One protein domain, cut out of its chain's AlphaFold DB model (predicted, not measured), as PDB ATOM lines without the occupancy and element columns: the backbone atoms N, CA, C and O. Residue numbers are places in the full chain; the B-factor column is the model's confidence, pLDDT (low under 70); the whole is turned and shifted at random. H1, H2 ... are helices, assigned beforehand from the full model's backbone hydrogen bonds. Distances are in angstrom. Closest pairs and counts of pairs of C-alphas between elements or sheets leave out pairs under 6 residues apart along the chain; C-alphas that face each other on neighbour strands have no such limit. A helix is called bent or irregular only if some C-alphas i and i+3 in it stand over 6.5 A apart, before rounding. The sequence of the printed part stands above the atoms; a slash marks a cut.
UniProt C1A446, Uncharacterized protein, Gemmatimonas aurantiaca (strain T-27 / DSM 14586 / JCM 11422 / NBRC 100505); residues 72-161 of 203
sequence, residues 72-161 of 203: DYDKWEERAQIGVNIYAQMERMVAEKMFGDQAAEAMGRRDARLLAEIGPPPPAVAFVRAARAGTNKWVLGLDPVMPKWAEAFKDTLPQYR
ATOM      1  N   ASP A  72      10.726 125.595  76.160       95.75
ATOM      2  CA  ASP A  72      11.940 126.277  75.713       95.75
ATOM      3  C   ASP A  72      13.103 125.282  75.569       95.75
ATOM      4  O   ASP A  72      13.929 125.094  76.465       95.75
ATOM      5  N   TYR A  73      13.128 124.595  74.426       95.38
ATOM      6  CA  TYR A  73      14.156 123.606  74.112       95.38
ATOM      7  C   TYR A  73      15.553 124.208  73.943       95.38
ATOM      8  O   TYR A  73      16.526 123.521  74.239       95.38
ATOM      9  N   ASP A  74      15.664 125.460  73.490       95.38
ATOM     10  CA  ASP A  74      16.953 126.142  73.339       95.38
ATOM     11  C   ASP A  74      17.601 126.363  74.710       95.38
ATOM     12  O   ASP A  74      18.735 125.939  74.947       95.38
ATOM     13  N   LYS A  75      16.837 126.924  75.655       95.12
ATOM     14  CA  LYS A  75      17.285 127.104  77.041       95.12
ATOM     15  C   LYS A  75      17.557 125.767  77.735       95.12
ATOM     16  O   LYS A  75      18.486 125.660  78.536       95.12
ATOM     17  N   TRP A  76      16.763 124.734  77.441       93.94
ATOM     18  CA  TRP A  76      17.002 123.395  77.982       93.94
ATOM     19  C   TRP A  76      18.317 122.796  77.467       93.94
ATOM     20  O   TRP A  76      19.088 122.237  78.248       93.94
ATOM     21  N   GLU A  77      18.602 122.934  76.172       93.75
ATOM     22  CA  GLU A  77      19.831 122.424  75.561       93.75
ATOM     23  C   GLU A  77      21.070 123.119  76.140       93.75
ATOM     24  O   GLU A  77      22.032 122.446  76.519       93.75
ATOM     25  N   GLU A  78      21.020 124.446  76.285       93.00
ATOM     26  CA  GLU A  78      22.082 125.232  76.919       93.00
ATOM     27  C   GLU A  78      22.349 124.754  78.355       93.00
ATOM     28  O   GLU A  78      23.495 124.481  78.726       93.00
ATOM     29  N   ARG A  79      21.290 124.565  79.155       91.56
ATOM     30  CA  ARG A  79      21.405 124.039  80.524       91.56
ATOM     31  C   ARG A  79      21.997 122.641  80.572       91.56
ATOM     32  O   ARG A  79      22.840 122.381  81.425       91.56
ATOM     33  N   ALA A  80      21.576 121.752  79.675       89.25
ATOM     34  CA  ALA A  80      22.126 120.404  79.594       89.25
ATOM     35  C   ALA A  80      23.629 120.450  79.274       89.25
ATOM     36  O   ALA A  80      24.420 119.766  79.920       89.25
ATOM     37  N   GLN A  81      24.040 121.313  78.340       90.75
ATOM     38  CA  GLN A  81      25.444 121.470  77.968       90.75
ATOM     39  C   GLN A  81      26.300 122.026  79.115       90.75
ATOM     40  O   GLN A  81      27.392 121.513  79.373       90.75
ATOM     41  N   ILE A  82      25.806 123.049  79.818       89.44
ATOM     42  CA  ILE A  82      26.464 123.605  81.009       89.44
ATOM     43  C   ILE A  82      26.544 122.541  82.108       89.44
ATOM     44  O   ILE A  82      27.608 122.335  82.691       89.44
ATOM     45  N   GLY A  83      25.445 121.825  82.349       87.44
ATOM     46  CA  GLY A  83      25.362 120.768  83.349       87.44
ATOM     47  C   GLY A  83      26.384 119.663  83.111       87.44
ATOM     48  O   GLY A  83      27.057 119.263  84.055       87.44
ATOM     49  N   VAL A  84      26.551 119.197  81.868       87.44
ATOM     50  CA  VAL A  84      27.550 118.166  81.521       87.44
ATOM     51  C   VAL A  84      28.963 118.618  81.899       87.44
ATOM     52  O   VAL A  84      29.722 117.846  82.484       87.44
ATOM     53  N   ASN A  85      29.304 119.877  81.621       86.50
ATOM     54  CA  ASN A  85      30.620 120.425  81.949       86.50
ATOM     55  C   ASN A  85      30.827 120.543  83.467       86.50
ATOM     56  O   ASN A  85      31.889 120.175  83.969       86.50
ATOM     57  N   ILE A  86      29.814 121.027  84.197       88.12
ATOM     58  CA  ILE A  86      29.855 121.142  85.664       88.12
ATOM     59  C   ILE A  86      29.982 119.756  86.302       88.12
ATOM     60  O   ILE A  86      30.817 119.564  87.181       88.12
ATOM     61  N   TYR A  87      29.203 118.780  85.832       89.25
ATOM     62  CA  TYR A  87      29.232 117.419  86.354       89.25
ATOM     63  C   TYR A  87      30.609 116.778  86.174       89.25
ATOM     64  O   TYR A  87      31.157 116.243  87.129       89.25
ATOM     65  N   ALA A  88      31.230 116.913  84.997       88.06
ATOM     66  CA  ALA A  88      32.579 116.395  84.760       88.06
ATOM     67  C   ALA A  88      33.640 117.041  85.675       88.06
ATOM     68  O   ALA A  88      34.566 116.371  86.135       88.06
ATOM     69  N   GLN A  89      33.512 118.342  85.967       89.19
ATOM     70  CA  GLN A  89      34.396 119.028  86.915       89.19
ATOM     71  C   GLN A  89      34.181 118.534  88.349       89.19
ATOM     72  O   GLN A  89      35.154 118.250  89.046       89.19
ATOM     73  N   MET A  90      32.922 118.391  88.773       87.38
ATOM     74  CA  MET A  90      32.579 117.843  90.086       87.38
ATOM     75  C   MET A  90      33.079 116.408  90.243       87.38
ATOM     76  O   MET A  90      33.658 116.088  91.275       87.38
ATOM     77  N   GLU A  91      32.920 115.568  89.220       89.44
ATOM     78  CA  GLU A  91      33.357 114.168  89.232       89.44
ATOM     79  C   GLU A  91      34.852 114.082  89.473       89.44
ATOM     80  O   GLU A  91      35.295 113.370  90.372       89.44
ATOM     81  N   ARG A  92      35.621 114.894  88.749       91.88
ATOM     82  CA  ARG A  92      37.061 114.988  88.944       91.88
ATOM     83  C   ARG A  92      37.426 115.468  90.347       91.88
ATOM     84  O   ARG A  92      38.236 114.828  91.008       91.88
ATOM     85  N   MET A  93      36.820 116.558  90.818       91.62
ATOM     86  CA  MET A  93      37.118 117.123  92.140       91.62
ATOM     87  C   MET A  93      36.795 116.148  93.279       91.62
ATOM     88  O   MET A  93      37.572 116.009  94.223       91.62
ATOM     89  N   VAL A  94      35.649 115.469  93.203       90.94
ATOM     90  CA  VAL A  94      35.226 114.488  94.209       90.94
ATOM     91  C   VAL A  94      36.102 113.239  94.130       90.94
ATOM     92  O   VAL A  94      36.537 112.746  95.171       90.94
ATOM     93  N   ALA A  95      36.438 112.765  92.928       93.00
ATOM     94  CA  ALA A  95      37.329 111.622  92.749       93.00
ATOM     95  C   ALA A  95      38.725 111.893  93.324       93.00
ATOM     96  O   ALA A  95      39.242 111.069  94.076       93.00
ATOM     97  N   GLU A  96      39.304 113.062  93.036       93.81
ATOM     98  CA  GLU A  96      40.595 113.498  93.587       93.81
ATOM     99  C   GLU A  96      40.540 113.590  95.120       93.81
ATOM    100  O   GLU A  96      41.445 113.109  95.804       93.81
ATOM    101  N   LYS A  97      39.444 114.115  95.683       93.69
ATOM    102  CA  LYS A  97      39.249 114.205  97.137       93.69
ATOM    103  C   LYS A  97      39.094 112.837  97.817       93.69
ATOM    104  O   LYS A  97      39.564 112.671  98.940       93.69
ATOM    105  N   MET A  98      38.406 111.885  97.186       92.25
ATOM    106  CA  MET A  98      38.083 110.581  97.786       92.25
ATOM    107  C   MET A  98      39.172 109.527  97.578       92.25
ATOM    108  O   MET A  98      39.419 108.724  98.476       92.25
ATOM    109  N   PHE A  99      39.791 109.503  96.398       92.50
ATOM    110  CA  PHE A  99      40.679 108.422  95.963       92.50
ATOM    111  C   PHE A  99      42.127 108.877  95.736       92.50
ATOM    112  O   PHE A  99      42.986 108.024  95.512       92.50
ATOM    113  N   GLY A 100      42.419 110.184  95.803       93.31
ATOM    114  CA  GLY A 100      43.768 110.726  95.626       93.31
ATOM    115  C   GLY A 100      44.398 110.249  94.318       93.31
ATOM    116  O   GLY A 100      43.840 110.444  93.239       93.31
ATOM    117  N   ASP A 101      45.523 109.544  94.420       93.00
ATOM    118  CA  ASP A 101      46.271 109.014  93.272       93.00
ATOM    119  C   ASP A 101      45.474 107.996  92.431       93.00
ATOM    120  O   ASP A 101      45.769 107.793  91.253       93.00
ATOM    121  N   GLN A 102      44.437 107.372  93.002       92.62
ATOM    122  CA  GLN A 102      43.564 106.419  92.303       92.62
ATOM    123  C   GLN A 102      42.344 107.080  91.636       92.62
ATOM    124  O   GLN A 102      41.488 106.376  91.097       92.62
ATOM    125  N   ALA A 103      42.238 108.414  91.642       92.06
ATOM    126  CA  ALA A 103      41.071 109.132  91.121       92.06
ATOM    127  C   ALA A 103      40.739 108.786  89.660       92.06
ATOM    128  O   ALA A 103      39.587 108.496  89.343       92.06
ATOM    129  N   ALA A 104      41.743 108.753  88.779       91.69
ATOM    130  CA  ALA A 104      41.535 108.445  87.362       91.69
ATOM    131  C   ALA A 104      40.996 107.019  87.144       91.69
ATOM    132  O   ALA A 104      40.127 106.800  86.299       91.69
ATOM    133  N   GLU A 105      41.473 106.055  87.934       92.38
ATOM    134  CA  GLU A 105      40.986 104.677  87.886       92.38
ATOM    135  C   GLU A 105      39.552 104.584  88.427       92.38
ATOM    136  O   GLU A 105      38.703 103.948  87.801       92.38
ATOM    137  N   ALA A 106      39.260 105.268  89.542       89.44
ATOM    138  CA  ALA A 106      37.930 105.331  90.149       89.44
ATOM    139  C   ALA A 106      36.871 105.939  89.212       89.44
ATOM    140  O   ALA A 106      35.756 105.417  89.126       89.44
ATOM    141  N   MET A 107      37.233 106.982  88.463       89.19
ATOM    142  CA  MET A 107      36.381 107.556  87.416       89.19
ATOM    143  C   MET A 107      36.184 106.577  86.250       89.19
ATOM    144  O   MET A 107      35.055 106.331  85.828       89.19
ATOM    145  N   GLY A 108      37.263 105.956  85.754       89.50
ATOM    146  CA  GLY A 108      37.199 105.020  84.625       89.50
ATOM    147  C   GLY A 108      36.332 103.787  84.898       89.50
ATOM    148  O   GLY A 108      35.585 103.345  84.027       89.50
ATOM    149  N   ARG A 109      36.380 103.264  86.128       88.44
ATOM    150  CA  ARG A 109      35.555 102.126  86.565       88.44
ATOM    151  C   ARG A 109      34.144 102.513  87.019       88.44
ATOM    152  O   ARG A 109      33.382 101.619  87.376       88.44
ATOM    153  N   ARG A 110      33.797 103.810  87.006       83.38
ATOM    154  CA  ARG A 110      32.524 104.353  87.514       83.38
ATOM    155  C   ARG A 110      32.207 103.855  88.928       83.38
ATOM    156  O   ARG A 110      31.189 103.206  89.167       83.38
ATOM    157  N   ASP A 111      33.118 104.130  89.859       88.75
ATOM    158  CA  ASP A 111      33.022 103.672  91.247       88.75
ATOM    159  C   ASP A 111      31.690 104.082  91.910       88.75
ATOM    160  O   ASP A 111      31.301 105.250  91.899       88.75
ATOM    161  N   ALA A 112      30.988 103.124  92.524       86.44
ATOM    162  CA  ALA A 112      29.669 103.363  93.108       86.44
ATOM    163  C   ALA A 112      29.684 104.404  94.241       86.44
ATOM    164  O   ALA A 112      28.699 105.120  94.422       86.44
ATOM    165  N   ARG A 113      30.789 104.518  94.996       88.81
ATOM    166  CA  ARG A 113      30.910 105.521  96.068       88.81
ATOM    167  C   ARG A 113      31.075 106.924  95.496       88.81
ATOM    168  O   ARG A 113      30.490 107.857  96.031       88.81
ATOM    169  N   LEU A 114      31.826 107.050  94.401       86.81
ATOM    170  CA  LEU A 114      31.972 108.309  93.672       86.81
ATOM    171  C   LEU A 114      30.619 108.778  93.126       86.81
ATOM    172  O   LEU A 114      30.237 109.925  93.337       86.81
ATOM    173  N   LEU A 115      29.875 107.870  92.483       86.38
ATOM    174  CA  LEU A 115      28.552 108.156  91.919       86.38
ATOM    175  C   LEU A 115      27.515 108.532  92.988       86.38
ATOM    176  O   LEU A 115      26.675 109.397  92.750       86.38
ATOM    177  N   ALA A 116      27.575 107.903  94.164       87.12
ATOM    178  CA  ALA A 116      26.692 108.234  95.279       87.12
ATOM    179  C   ALA A 116      26.952 109.647  95.831       87.12
ATOM    180  O   ALA A 116      26.000 110.332  96.197       87.12
ATOM    181  N   GLU A 117      28.213 110.082  95.864       88.44
ATOM    182  CA  GLU A 117      28.600 111.398  96.387       88.44
ATOM    183  C   GLU A 117      28.269 112.534  95.407       88.44
ATOM    184  O   GLU A 117      27.772 113.583  95.809       88.44
ATOM    185  N   ILE A 118      28.525 112.335  94.110       84.75
ATOM    186  CA  ILE A 118      28.240 113.356  93.091       84.75
ATOM    187  C   ILE A 118      26.752 113.445  92.732       84.75
ATOM    188  O   ILE A 118      26.261 114.512  92.359       84.75
ATOM    189  N   GLY A 119      26.030 112.332  92.846       83.56
ATOM    190  CA  GLY A 119      24.631 112.233  92.464       83.56
ATOM    191  C   GLY A 119      24.412 111.992  90.963       83.56
ATOM    192  O   GLY A 119      25.339 111.670  90.209       83.56
ATOM    193  N   PRO A 120      23.150 112.089  90.513       82.62
ATOM    194  CA  PRO A 120      22.782 111.732  89.154       82.62
ATOM    195  C   PRO A 120      23.374 112.715  88.133       82.62
ATOM    196  O   PRO A 120      23.394 113.926  88.373       82.62
ATOM    197  N   PRO A 121      23.820 112.220  86.970       83.69
ATOM    198  CA  PRO A 121      24.268 113.074  85.881       83.69
ATOM    199  C   PRO A 121      23.111 113.884  85.274       83.69
ATOM    200  O   PRO A 121      21.950 113.468  85.327       83.69
ATOM    201  N   PRO A 122      23.416 115.038  84.662       84.69
ATOM    202  CA  PRO A 122      22.427 115.857  83.974       84.69
ATOM    203  C   PRO A 122      21.863 115.146  82.728       84.69
ATOM    204  O   PRO A 122      22.493 114.229  82.191       84.69
ATOM    205  N   PRO A 123      20.706 115.602  82.208       84.50
ATOM    206  CA  PRO A 123      20.151 115.107  80.953       84.50
ATOM    207  C   PRO A 123      21.160 115.165  79.801       84.50
ATOM    208  O   PRO A 123      21.832 116.176  79.594       84.50
ATOM    209  N   ALA A 124      21.223 114.102  78.997       87.88
ATOM    210  CA  ALA A 124      22.075 114.079  77.815       87.88
ATOM    211  C   ALA A 124      21.625 115.138  76.790       87.88
ATOM    212  O   ALA A 124      20.455 115.199  76.414       87.88
ATOM    213  N   VAL A 125      22.561 115.919  76.246       90.56
ATOM    214  CA  VAL A 125      22.265 116.945  75.221       90.56
ATOM    215  C   VAL A 125      21.561 116.336  73.998       90.56
ATOM    216  O   VAL A 125      20.620 116.911  73.452       90.56
ATOM    217  N   ALA A 126      21.959 115.122  73.601       90.31
ATOM    218  CA  ALA A 126      21.322 114.383  72.511       90.31
ATOM    219  C   ALA A 126      19.835 114.087  72.775       90.31
ATOM    220  O   ALA A 126      19.033 114.124  71.841       90.31
ATOM    221  N   PHE A 127      19.453 113.847  74.035       90.81
ATOM    222  CA  PHE A 127      18.055 113.669  74.426       90.81
ATOM    223  C   PHE A 127      17.251 114.946  74.174       90.81
ATOM    224  O   PHE A 127      16.215 114.893  73.515       90.81
ATOM    225  N   VAL A 128      17.755 116.100  74.623       91.88
ATOM    226  CA  VAL A 128      17.065 117.391  74.449       91.88
ATOM    227  C   VAL A 128      16.912 117.739  72.965       91.88
ATOM    228  O   VAL A 128      15.828 118.127  72.529       91.88
ATOM    229  N   ARG A 129      17.952 117.508  72.155       93.38
ATOM    230  CA  ARG A 129      17.891 117.691  70.693       93.38
ATOM    231  C   ARG A 129      16.860 116.784  70.029       93.38
ATOM    232  O   ARG A 129      16.107 117.235  69.167       93.38
ATOM    233  N   ALA A 130      16.806 115.516  70.431       92.06
ATOM    234  CA  ALA A 130      15.820 114.570  69.919       92.06
ATOM    235  C   ALA A 130      14.388 114.960  70.326       92.06
ATOM    236  O   ALA A 130      13.470 114.816  69.518       92.06
ATOM    237  N   ALA A 131      14.208 115.495  71.539       92.62
ATOM    238  CA  ALA A 131      12.928 116.012  72.014       92.62
ATOM    239  C   ALA A 131      12.482 117.202  71.159       92.62
ATOM    240  O   ALA A 131      11.387 117.184  70.608       92.62
ATOM    241  N   ARG A 132      13.376 118.182  70.967       94.31
ATOM    242  CA  ARG A 132      13.143 119.371  70.139       94.31
ATOM    243  C   ARG A 132      12.752 119.022  68.707       94.31
ATOM    244  O   ARG A 132      11.835 119.624  68.155       94.31
ATOM    245  N   ALA A 133      13.453 118.067  68.096       93.19
ATOM    246  CA  ALA A 133      13.171 117.636  66.730       93.19
ATOM    247  C   ALA A 133      11.781 116.992  66.593       93.19
ATOM    248  O   ALA A 133      11.239 116.932  65.493       93.19
ATOM    249  N   GLY A 134      11.219 116.474  67.690       89.25
ATOM    250  CA  GLY A 134       9.907 115.833  67.716       89.25
ATOM    251  C   GLY A 134       9.828 114.506  66.953       89.25
ATOM    252  O   GLY A 134       8.753 113.923  66.841       89.25
ATOM    253  N   THR A 135      10.945 114.014  66.413       87.81
ATOM    254  CA  THR A 135      10.989 112.800  65.586       87.81
ATOM    255  C   THR A 135      11.035 111.529  66.424       87.81
ATOM    256  O   THR A 135      10.576 110.473  65.984       87.81
ATOM    257  N   ASN A 136      11.577 111.609  67.640       90.62
ATOM    258  CA  ASN A 136      11.757 110.452  68.497       90.62
ATOM    259  C   ASN A 136      10.593 110.293  69.483       90.62
ATOM    260  O   ASN A 136      10.531 110.963  70.513       90.62
ATOM    261  N   LYS A 137       9.689 109.362  69.174       89.88
ATOM    262  CA  LYS A 137       8.487 109.103  69.975       89.88
ATOM    263  C   LYS A 137       8.790 108.670  71.409       89.88
ATOM    264  O   LYS A 137       8.069 109.085  72.307       89.88
ATOM    265  N   TRP A 138       9.863 107.913  71.641       90.50
ATOM    266  CA  TRP A 138      10.255 107.488  72.989       90.50
ATOM    267  C   TRP A 138      10.701 108.659  73.860       90.50
ATOM    268  O   TRP A 138      10.252 108.797  74.994       90.50
ATOM    269  N   VAL A 139      11.499 109.572  73.300       90.31
ATOM    270  CA  VAL A 139      11.913 110.802  73.997       90.31
ATOM    271  C   VAL A 139      10.705 111.664  74.378       90.31
ATOM    272  O   VAL A 139      10.721 112.341  75.401       90.31
ATOM    273  N   LEU A 140       9.639 111.614  73.577       90.06
ATOM    274  CA  LEU A 140       8.383 112.306  73.852       90.06
ATOM    275  C   LEU A 140       7.422 111.521  74.761       90.06
ATOM    276  O   LEU A 140       6.412 112.089  75.175       90.06
ATOM    277  N   GLY A 141       7.713 110.255  75.081       88.31
ATOM    278  CA  GLY A 141       6.827 109.365  75.840       88.31
ATOM    279  C   GLY A 141       5.691 108.737  75.026       88.31
ATOM    280  O   GLY A 141       4.824 108.068  75.577       88.31
ATOM    281  N   LEU A 142       5.663 108.928  73.712       87.44
ATOM    282  CA  LEU A 142       4.596 108.428  72.842       87.44
ATOM    283  C   LEU A 142       4.766 106.947  72.471       87.44
ATOM    284  O   LEU A 142       3.833 106.335  71.961       87.44
ATOM    285  N   ASP A 143       5.954 106.386  72.690       87.44
ATOM    286  CA  ASP A 143       6.288 104.997  72.381       87.44
ATOM    287  C   ASP A 143       7.197 104.431  73.489       87.44
ATOM    288  O   ASP A 143       8.197 105.072  73.824       87.44
ATOM    289  N   PRO A 144       6.885 103.266  74.085       85.31
ATOM    290  CA  PRO A 144       7.743 102.656  75.101       85.31
ATOM    291  C   PRO A 144       9.064 102.104  74.540       85.31
ATOM    292  O   PRO A 144       9.968 101.792  75.319       85.31
ATOM    293  N   VAL A 145       9.205 101.958  73.218       87.62
ATOM    294  CA  VAL A 145      10.386 101.345  72.600       87.62
ATOM    295  C   VAL A 145      11.578 102.302  72.629       87.62
ATOM    296  O   VAL A 145      11.673 103.249  71.848       87.62
ATOM    297  N   MET A 146      12.532 102.011  73.516       87.50
ATOM    298  CA  MET A 146      13.777 102.765  73.622       87.50
ATOM    299  C   MET A 146      14.649 102.568  72.368       87.50
ATOM    300  O   MET A 146      14.910 101.433  71.963       87.50
ATOM    301  N   PRO A 147      15.138 103.650  71.743       88.44
ATOM    302  CA  PRO A 147      16.011 103.557  70.583       88.44
ATOM    303  C   PRO A 147      17.438 103.162  70.996       88.44
ATOM    304  O   PRO A 147      17.917 103.561  72.055       88.44
ATOM    305  N   LYS A 148      18.169 102.469  70.113       88.56
ATOM    306  CA  LYS A 148      19.532 101.968  70.395       88.56
ATOM    307  C   LYS A 148      20.511 103.043  70.870       88.56
ATOM    308  O   LYS A 148      21.307 102.810  71.766       88.56
ATOM    309  N   TRP A 149      20.452 104.243  70.290       85.75
ATOM    310  CA  TRP A 149      21.340 105.343  70.686       85.75
ATOM    311  C   TRP A 149      21.086 105.821  72.127       85.75
ATOM    312  O   TRP A 149      21.986 106.395  72.735       85.75
ATOM    313  N   ALA A 150      19.887 105.574  72.672       85.19
ATOM    314  CA  ALA A 150      19.529 105.936  74.038       85.19
ATOM    315  C   ALA A 150      20.010 104.936  75.095       85.19
ATOM    316  O   ALA A 150      20.084 105.285  76.272       85.19
ATOM    317  N   GLU A 151      20.417 103.729  74.689       83.75
ATOM    318  CA  GLU A 151      21.013 102.746  75.603       83.75
ATOM    319  C   GLU A 151      22.271 103.300  76.286       83.75
ATOM    320  O   GLU A 151      22.493 103.043  77.466       83.75
ATOM    321  N   ALA A 152      23.043 104.133  75.579       79.25
ATOM    322  CA  ALA A 152      24.303 104.703  76.060       79.25
ATOM    323  C   ALA A 152      24.161 105.609  77.295       79.25
ATOM    324  O   ALA A 152      25.144 105.858  77.990       79.25
ATOM    325  N   PHE A 153      22.962 106.123  77.567       77.81
ATOM    326  CA  PHE A 153      22.710 107.014  78.698       77.81
ATOM    327  C   PHE A 153      21.505 106.572  79.529       77.81
ATOM    328  O   PHE A 153      20.954 107.356  80.293       77.81
ATOM    329  N   LYS A 154      21.114 105.295  79.442       76.75
ATOM    330  CA  LYS A 154      20.035 104.732  80.266       76.75
ATOM    331  C   LYS A 154      20.260 104.973  81.766       76.75
ATOM    332  O   LYS A 154      19.309 105.269  82.479       76.75
ATOM    333  N   ASP A 155      21.514 104.919  82.210       66.50
ATOM    334  CA  ASP A 155      21.908 105.146  83.608       66.50
ATOM    335  C   ASP A 155      21.828 106.621  84.033       66.50
ATOM    336  O   ASP A 155      21.830 106.925  85.223       66.50
ATOM    337  N   THR A 156      21.763 107.550  83.071       65.81
ATOM    338  CA  THR A 156      21.622 108.990  83.332       65.81
ATOM    339  C   THR A 156      20.167 109.437  83.347       65.81
ATOM    340  O   THR A 156      19.883 110.606  83.603       65.81
ATOM    341  N   LEU A 157      19.237 108.546  83.001       69.19
ATOM    342  CA  LEU A 157      17.821 108.847  83.079       69.19
ATOM    343  C   LEU A 157      17.414 108.749  84.556       69.19
ATOM    344  O   LEU A 157      17.651 107.705  85.171       69.19
ATOM    345  N   PRO A 158      16.792 109.787  85.149       61.44
ATOM    346  CA  PRO A 158      16.137 109.624  86.440       61.44
ATOM    347  C   PRO A 158      15.174 108.443  86.304       61.44
ATOM    348  O   PRO A 158      14.423 108.397  85.331       61.44
ATOM    349  N   GLN A 159      15.267 107.450  87.200       48.78
ATOM    350  CA  GLN A 159      14.547 106.179  87.077       48.78
ATOM    351  C   GLN A 159      13.067 106.432  86.777       48.78
ATOM    352  O   GLN A 159      12.276 106.778  87.653       48.78
ATOM    353  N   TYR A 160      12.708 106.264  85.508       38.22
ATOM    354  CA  TYR A 160      11.344 106.349  85.036       38.22
ATOM    355  C   TYR A 160      10.576 105.191  85.674       38.22
ATOM    356  O   TYR A 160      10.780 104.030  85.319       38.22
ATOM    357  N   ARG A 161       9.705 105.499  86.640       34.50
ATOM    358  CA  ARG A 161       8.608 104.604  87.009       34.50
ATOM    359  C   ARG A 161       7.426 104.968  86.114       34.50
ATOM    360  O   ARG A 161       6.790 105.990  86.376       34.50
TER     361      ARG A 161
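This is residues 72 to 161 of the 203 residues of an uncharacterized protein of Gemmatimonas aurantiaca (strain T-27 / DSM 14586 / JCM 11422 / NBRC 100505) (UniProt C1A446). One long helix arm, H1a, makes the longest axis as a spine; after residue 98 the backbone folds back as the short arm H1b over residues 91 to 96 of H1a, and H2 packs at a steep tilt on residues 87 to 98 of H1a. A link then runs back to H3, which packs side by side on the first residues of H1a, and a long loop leads on to H4, which is near H3 but apart from H1a, leaving a loosely built whole. The printed part has 90 residues with four named helices, H1, H2, H3 and H4 in chain order, and no named strand; the class is all helix. The whole is loose, with a radius of gyration of the C-alphas of 15.2 A, and elongated, spanning 45 by 26 by 20 A.

H1, residues 73 to 108, was assigned as one helix by its hydrogen bonds but is bent: C-alphas 98 and 101 are 9.5 A apart. Its arm H1a, residues 73 to 98, begins with C-alpha 73 at (14.156, 123.606, 74.112) and is 36.1 A long. Its arm H1b, residues 101 to 108, is 13.2 A long and irregular, with C-alphas 101 and 104 7.6 A apart. H2 follows at residues 112 to 118, 10.1 A, and H3 at residues 125 to 133, 12.5 A. H4, residues 148 to 156, is 14.9 A long and irregular, with C-alphas 152 and 155 7.9 A apart; it ends with C-alpha 156 at (21.622, 108.990, 83.332).

H1a touches H1b with residues 91 to 96 alone, closest at the C-alphas of Ala 95 and Ala 103, 4.8 A; they run opposite ways at a tilt of 36 degrees, only just steep. H1a touches H2 with residues 87 to 98 alone, closest at the C-alphas of Ala 95 and Leu 114, 6.4 A, at a steep tilt of 59 degrees. H1a touches H3 with residues 73 to 81 alone, closest at the C-alphas of Ala 80 and Val 125, 5.6 A; the tilt is a shallow 12 degrees, opposite ways. H3 and H4 are close but not clearly touching, the C-alphas of Phe 127 and Ala 150 being closest at 7.9 A. H4 is apart from H1a, H1b and H2. The helix packing is mostly crossed, but only just: 1 of 3 touching pairs has a shallow tilt. Every O i to N i+4 pair is within hydrogen-bond range in H1a, H2 and H3; H1b has 3 of 4, and H4 1 of 5, beside 4 of 6 O i to N i+3 pairs.

The two C-alphas farthest apart are those of Asp 101 and Leu 142, 46.4 A. The printed part has no cut. The link from H1 to H2 is tight, that from H2 to H3 short, and that from H3 to H4, residues 134 to 147, long. Mean pLDDT of the printed part is 86.5; residues 155 to 161 are under 70.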